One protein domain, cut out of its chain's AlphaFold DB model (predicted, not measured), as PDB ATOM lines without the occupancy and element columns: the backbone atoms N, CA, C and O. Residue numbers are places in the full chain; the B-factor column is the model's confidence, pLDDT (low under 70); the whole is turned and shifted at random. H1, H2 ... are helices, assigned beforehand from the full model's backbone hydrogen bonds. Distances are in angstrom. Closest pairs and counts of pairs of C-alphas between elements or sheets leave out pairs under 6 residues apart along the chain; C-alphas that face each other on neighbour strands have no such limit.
ATOM      1  N   LEU A  11     183.488 215.643 211.005       37.12
ATOM      2  CA  LEU A  11     182.945 214.344 211.407       37.12
ATOM      3  C   LEU A  11     183.254 213.259 210.362       37.12
ATOM      4  O   LEU A  11     183.062 213.492 209.167       37.12
ATOM      5  N   PRO A  12     183.671 212.048 210.781       40.59
ATOM      6  CA  PRO A  12     183.904 210.937 209.864       40.59
ATOM      7  C   PRO A  12     182.663 210.606 209.024       40.59
ATOM      8  O   PRO A  12     181.551 210.519 209.545       40.59
ATOM      9  N   GLN A  13     182.850 210.335 207.731       42.69
ATOM     10  CA  GLN A  13     181.751 210.105 206.783       42.69
ATOM     11  C   GLN A  13     180.809 208.952 207.191       42.69
ATOM     12  O   GLN A  13     179.615 208.984 206.896       42.69
ATOM     13  N   TRP A  14     181.307 207.947 207.923       44.09
ATOM     14  CA  TRP A  14     180.480 206.864 208.466       44.09
ATOM     15  C   TRP A  14     179.495 207.353 209.543       44.09
ATOM     16  O   TRP A  14     178.365 206.870 209.595       44.09
ATOM     17  N   TYR A  15     179.870 208.363 210.334       38.75
ATOM     18  CA  TYR A  15     179.008 209.004 211.329       38.75
ATOM     19  C   TYR A  15     177.905 209.829 210.652       38.75
ATOM     20  O   TYR A  15     176.745 209.777 211.065       38.75
ATOM     21  N   LEU A  16     178.228 210.515 209.546       41.56
ATOM     22  CA  LEU A  16     177.229 211.190 208.709       41.56
ATOM     23  C   LEU A  16     176.256 210.190 208.069       41.56
ATOM     24  O   LEU A  16     175.049 210.420 208.075       41.56
ATOM     25  N   ASN A  17     176.752 209.056 207.567       43.88
ATOM     26  CA  ASN A  17     175.921 208.015 206.958       43.88
ATOM     27  C   ASN A  17     174.989 207.336 207.974       43.88
ATOM     28  O   ASN A  17     173.818 207.110 207.656       43.88
ATOM     29  N   SER A  18     175.462 207.088 209.200       38.12
ATOM     30  CA  SER A  18     174.624 206.616 210.311       38.12
ATOM     31  C   SER A  18     173.566 207.648 210.701       38.12
ATOM     32  O   SER A  18     172.388 207.311 210.739       38.12
ATOM     33  N   ARG A  19     173.933 208.929 210.854       42.75
ATOM     34  CA  ARG A  19     172.987 210.032 211.133       42.75
ATOM     35  C   ARG A  19     171.946 210.229 210.031       42.75
ATOM     36  O   ARG A  19     170.806 210.585 210.313       42.75
ATOM     37  N   ILE A  20     172.316 210.024 208.767       49.78
ATOM     38  CA  ILE A  20     171.394 210.107 207.625       49.78
ATOM     39  C   ILE A  20     170.452 208.897 207.609       49.78
ATOM     40  O   ILE A  20     169.274 209.058 207.289       49.78
ATOM     41  N   ALA A  21     170.930 207.701 207.960       40.91
ATOM     42  CA  ALA A  21     170.087 206.519 208.122       40.91
ATOM     43  C   ALA A  21     169.125 206.670 209.315       40.91
ATOM     44  O   ALA A  21     167.934 206.412 209.159       40.91
ATOM     45  N   GLU A  22     169.602 207.179 210.451       42.56
ATOM     46  CA  GLU A  22     168.805 207.506 211.641       42.56
ATOM     47  C   GLU A  22     167.743 208.564 211.334       42.56
ATOM     48  O   GLU A  22     166.563 208.307 211.555       42.56
ATOM     49  N   ARG A  23     168.105 209.685 210.692       42.62
ATOM     50  CA  ARG A  23     167.132 210.709 210.264       42.62
ATOM     51  C   ARG A  23     166.121 210.180 209.249       42.62
ATOM     52  O   ARG A  23     164.980 210.626 209.233       42.62
ATOM     53  N   LYS A  24     166.500 209.229 208.390       43.97
ATOM     54  CA  LYS A  24     165.570 208.582 207.443       43.97
ATOM     55  C   LYS A  24     164.620 207.615 208.145       43.97
ATOM     56  O   LYS A  24     163.454 207.540 207.762       43.97
ATOM     57  N   ILE A  25     165.086 206.913 209.176       43.81
ATOM     58  CA  ILE A  25     164.244 206.083 210.040       43.81
ATOM     59  C   ILE A  25     163.291 206.978 210.844       43.81
ATOM     60  O   ILE A  25     162.091 206.717 210.833       43.81
ATOM     61  N   GLU A  26     163.770 208.081 211.425       42.34
ATOM     62  CA  GLU A  26     162.942 209.092 212.096       42.34
ATOM     63  C   GLU A  26     161.903 209.710 211.154       42.34
ATOM     64  O   GLU A  26     160.729 209.787 211.509       42.34
ATOM     65  N   LEU A  27     162.276 210.084 209.926       46.09
ATOM     66  CA  LEU A  27     161.347 210.619 208.923       46.09
ATOM     67  C   LEU A  27     160.302 209.581 208.492       46.09
ATOM     68  O   LEU A  27     159.129 209.922 208.339       46.09
ATOM     69  N   CYS A  28     160.681 208.309 208.340       42.19
ATOM     70  CA  CYS A  28     159.731 207.229 208.065       42.19
ATOM     71  C   CYS A  28     158.777 206.975 209.243       42.19
ATOM     72  O   CYS A  28     157.585 206.753 209.020       42.19
ATOM     73  N   VAL A  29     159.271 207.033 210.483       42.88
ATOM     74  CA  VAL A  29     158.458 206.899 211.702       42.88
ATOM     75  C   VAL A  29     157.493 208.084 211.830       42.88
ATOM     76  O   VAL A  29     156.299 207.865 212.026       42.88
ATOM     77  N   THR A  30     157.974 209.305 211.586       43.66
ATOM     78  CA  THR A  30     157.203 210.561 211.652       43.66
ATOM     79  C   THR A  30     156.138 210.650 210.550       43.66
ATOM     80  O   THR A  30     154.997 211.044 210.792       43.66
ATOM     81  N   ALA A  31     156.451 210.209 209.327       43.22
ATOM     82  CA  ALA A  31     155.478 210.137 208.234       43.22
ATOM     83  C   ALA A  31     154.374 209.090 208.492       43.22
ATOM     84  O   ALA A  31     153.230 209.258 208.058       43.22
ATOM     85  N   ARG A 216     153.390 198.110 220.493       91.19
ATOM     86  CA  ARG A 216     152.793 197.988 219.157       91.19
ATOM     87  C   ARG A 216     153.497 198.890 218.145       91.19
ATOM     88  O   ARG A 216     153.678 198.490 216.998       91.19
ATOM     89  N   GLU A 217     153.868 200.094 218.553       89.44
ATOM     90  CA  GLU A 217     154.622 201.070 217.772       89.44
ATOM     91  C   GLU A 217     156.037 200.548 217.504       89.44
ATOM     92  O   GLU A 217     156.463 200.527 216.349       89.44
ATOM     93  N   VAL A 218     156.699 199.997 218.530       91.19
ATOM     94  CA  VAL A 218     158.004 199.328 218.395       91.19
ATOM     95  C   VAL A 218     157.920 198.158 217.411       91.19
ATOM     96  O   VAL A 218     158.709 198.085 216.472       91.19
ATOM     97  N   LEU A 219     156.920 197.276 217.545       92.25
ATOM     98  CA  LEU A 219     156.750 196.142 216.629       92.25
ATOM     99  C   LEU A 219     156.548 196.592 215.171       92.25
ATOM    100  O   LEU A 219     157.120 196.002 214.255       92.25
ATOM    101  N   LYS A 220     155.769 197.655 214.935       94.56
ATOM    102  CA  LYS A 220     155.592 198.223 213.589       94.56
ATOM    103  C   LYS A 220     156.903 198.764 213.024       94.56
ATOM    104  O   LYS A 220     157.188 198.523 211.852       94.56
ATOM    105  N   ALA A 221     157.690 199.466 213.840       91.00
ATOM    106  CA  ALA A 221     158.993 199.975 213.433       91.00
ATOM    107  C   ALA A 221     159.934 198.823 213.047       91.00
ATOM    108  O   ALA A 221     160.487 198.833 211.948       91.00
ATOM    109  N   VAL A 222     160.018 197.778 213.879       93.00
ATOM    110  CA  VAL A 222     160.822 196.576 213.604       93.00
ATOM    111  C   VAL A 222     160.404 195.920 212.286       93.00
ATOM    112  O   VAL A 222     161.256 195.669 211.435       93.00
ATOM    113  N   ILE A 223     159.104 195.699 212.057       95.56
ATOM    114  CA  ILE A 223     158.605 195.110 210.800       95.56
ATOM    115  C   ILE A 223     158.974 195.984 209.591       95.56
ATOM    116  O   ILE A 223     159.414 195.462 208.563       95.56
ATOM    117  N   CYS A 224     158.824 197.309 209.696       96.19
ATOM    118  CA  CYS A 224     159.184 198.234 208.620       96.19
ATOM    119  C   CYS A 224     160.683 198.186 208.299       96.19
ATOM    120  O   CYS A 224     161.040 198.067 207.124       96.19
ATOM    121  N   ILE A 225     161.540 198.230 209.323       93.94
ATOM    122  CA  ILE A 225     162.998 198.165 209.177       93.94
ATOM    123  C   ILE A 225     163.398 196.831 208.548       93.94
ATOM    124  O   ILE A 225     164.071 196.811 207.519       93.94
ATOM    125  N   GLN A 226     162.916 195.711 209.089       94.19
ATOM    126  CA  GLN A 226     163.224 194.386 208.555       94.19
ATOM    127  C   GLN A 226     162.805 194.242 207.090       94.19
ATOM    128  O   GLN A 226     163.561 193.711 206.279       94.19
ATOM    129  N   ARG A 227     161.609 194.720 206.723       96.94
ATOM    130  CA  ARG A 227     161.133 194.689 205.334       96.94
ATOM    131  C   ARG A 227     162.040 195.505 204.416       96.94
ATOM    132  O   ARG A 227     162.359 195.048 203.318       96.94
ATOM    133  N   TYR A 228     162.457 196.691 204.859       95.50
ATOM    134  CA  TYR A 228     163.365 197.543 204.099       95.50
ATOM    135  C   TYR A 228     164.729 196.874 203.896       95.50
ATOM    136  O   TYR A 228     165.177 196.754 202.755       95.50
ATOM    137  N   VAL A 229     165.339 196.370 204.975       95.38
ATOM    138  CA  VAL A 229     166.653 195.708 204.953       95.38
ATOM    139  C   VAL A 229     166.622 194.449 204.086       95.38
ATOM    140  O   VAL A 229     167.450 194.312 203.188       95.38
ATOM    141  N   ARG A 230     165.622 193.570 204.257       94.50
ATOM    142  CA  ARG A 230     165.446 192.373 203.411       94.50
ATOM    143  C   ARG A 230     165.342 192.745 201.931       94.50
ATOM    144  O   ARG A 230     166.009 192.146 201.092       94.50
ATOM    145  N   GLY A 231     164.552 193.771 201.605       96.06
ATOM    146  CA  GLY A 231     164.425 194.258 200.232       96.06
ATOM    147  C   GLY A 231     165.729 194.843 199.677       96.06
ATOM    148  O   GLY A 231     166.051 194.627 198.510       96.06
ATOM    149  N   TRP A 232     166.488 195.571 200.499       96.25
ATOM    150  CA  TRP A 232     167.779 196.137 200.112       96.25
ATOM    151  C   TRP A 232     168.810 195.048 199.798       96.25
ATOM    152  O   TRP A 232     169.439 195.109 198.741       96.25
ATOM    153  N   LEU A 233     168.908 194.011 200.636       94.25
ATOM    154  CA  LEU A 233     169.808 192.873 200.418       94.25
ATOM    155  C   LEU A 233     169.499 192.137 199.108       94.25
ATOM    156  O   LEU A 233     170.404 191.899 198.307       94.25
ATOM    157  N   VAL A 234     168.222 191.845 198.835       94.75
ATOM    158  CA  VAL A 234     167.808 191.174 197.587       94.75
ATOM    159  C   VAL A 234     168.142 192.027 196.361       94.75
ATOM    160  O   VAL A 234     168.679 191.507 195.384       94.75
ATOM    161  N   ARG A 235     167.889 193.343 196.404       96.38
ATOM    162  CA  ARG A 235     168.252 194.256 195.304       96.38
ATOM    163  C   ARG A 235     169.763 194.326 195.089       96.38
ATOM    164  O   ARG A 235     170.202 194.339 193.942       96.38
ATOM    165  N   ARG A 236     170.555 194.348 196.166       95.50
ATOM    166  CA  ARG A 236     172.024 194.338 196.100       95.50
ATOM    167  C   ARG A 236     172.530 193.048 195.451       95.50
ATOM    168  O   ARG A 236     173.306 193.125 194.503       95.50
ATOM    169  N   ALA A 237     172.038 191.889 195.889       94.38
ATOM    170  CA  ALA A 237     172.384 190.596 195.300       94.38
ATOM    171  C   ALA A 237     171.983 190.507 193.817       94.38
ATOM    172  O   ALA A 237     172.794 190.122 192.979       94.38
ATOM    173  N   PHE A 238     170.772 190.952 193.464       96.00
ATOM    174  CA  PHE A 238     170.316 190.994 192.073       96.00
ATOM    175  C   PHE A 238     171.195 191.892 191.193       96.00
ATOM    176  O   PHE A 238     171.566 191.484 190.094       96.00
ATOM    177  N   LYS A 239     171.566 193.095 191.667       96.12
ATOM    178  CA  LYS A 239     172.470 194.001 190.936       96.12
ATOM    179  C   LYS A 239     173.820 193.325 190.660       96.12
ATOM    180  O   LYS A 239     174.271 193.355 189.517       96.12
ATOM    181  N   ARG A 240     174.419 192.653 191.654       95.56
ATOM    182  CA  ARG A 240     175.682 191.906 191.473       95.56
ATOM    183  C   ARG A 240     175.555 190.792 190.437       95.56
ATOM    184  O   ARG A 240     176.332 190.755 189.486       95.56
ATOM    185  N   VAL A 241     174.544 189.933 190.578       97.00
ATOM    186  CA  VAL A 241     174.287 188.828 189.642       97.00
ATOM    187  C   VAL A 241     174.055 189.347 188.225       97.00
ATOM    188  O   VAL A 241     174.588 188.786 187.271       97.00
ATOM    189  N   LYS A 242     173.299 190.438 188.070       96.75
ATOM    190  CA  LYS A 242     173.045 191.057 186.767       96.75
ATOM    191  C   LYS A 242     174.345 191.537 186.117       96.75
ATOM    192  O   LYS A 242     174.565 191.225 184.950       96.75
ATOM    193  N   ILE A 243     175.206 192.231 186.863       96.56
ATOM    194  CA  ILE A 243     176.512 192.697 186.368       96.56
ATOM    195  C   ILE A 243     177.387 191.506 185.957       96.56
ATOM    196  O   ILE A 243     177.865 191.471 184.826       96.56
ATOM    197  N   LYS A 244     177.534 190.490 186.820       96.25
ATOM    198  CA  LYS A 244     178.319 189.283 186.505       96.25
ATOM    199  C   LYS A 244     177.776 188.536 185.286       96.25
ATOM    200  O   LYS A 244     178.550 188.088 184.449       96.25
ATOM    201  N   SER A 245     176.454 188.455 185.127       97.19
ATOM    202  CA  SER A 245     175.830 187.722 184.018       97.19
ATOM    203  C   SER A 245     176.215 188.244 182.628       97.19
ATOM    204  O   SER A 245     176.214 187.462 181.677       97.19
ATOM    205  N   ALA A 246     176.614 189.515 182.512       96.12
ATOM    206  CA  ALA A 246     177.011 190.122 181.244       96.12
ATOM    207  C   ALA A 246     178.210 189.413 180.581       96.12
ATOM    208  O   ALA A 246     178.277 189.361 179.358       96.12
ATOM    209  N   SER A 247     179.121 188.806 181.356       94.38
ATOM    210  CA  SER A 247     180.246 188.035 180.798       94.38
ATOM    211  C   SER A 247     179.902 186.586 180.437       94.38
ATOM    212  O   SER A 247     180.753 185.871 179.913       94.38
TER     213      SER A 247
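Overview. This is residues 11 to 31 and 216 to 247 of the 444 residues of an uncharacterized protein of Anas platyrhynchos (UniProt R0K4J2). Two helices meet near their ends as an open V: the last part of H1 comes near the first part of H2, and from there the two spread apart. The longer helix, H2, makes the long axis, and residues 11 to 24 and 226 to 247 stand free as two arms. The printed part has 53 residues with two named helices, H1 then H2, and no named strand; its class is all helix. It is flat, spanning 46 by 33 by 15 A, and only just extended, close to loose, with a radius of gyration of the C-alphas of 15.1 A.

Arrangement. H1, residues 13 to 31, and H2, residues 216 to 245, are close but not clearly touching, with 1 pair of C-alphas within 8 A. Their closest C-alphas, those of Val 29 and Ala 221, are 7.2 A apart. They run opposite ways at a steep tilt of 54 degrees. Every O i to N i+4 pair is within hydrogen-bond range in H1 and H2.

Along the chain. H1 measures 26.3 A from C-alpha 13 at (181.751, 210.105, 206.783) to C-alpha 31. H2 measures 43.3 A and ends with C-alpha 245 at (175.830, 187.722, 184.018).

Size, cuts and confidence. The C-alphas farthest apart, those of Arg 216 and Ser 247, are 48.2 A apart. Residues 32 to 215 are not printed, and C-alphas 31 and 216 are 16.6 A apart across this cut. Residues 11 to 31 have pLDDT under 70.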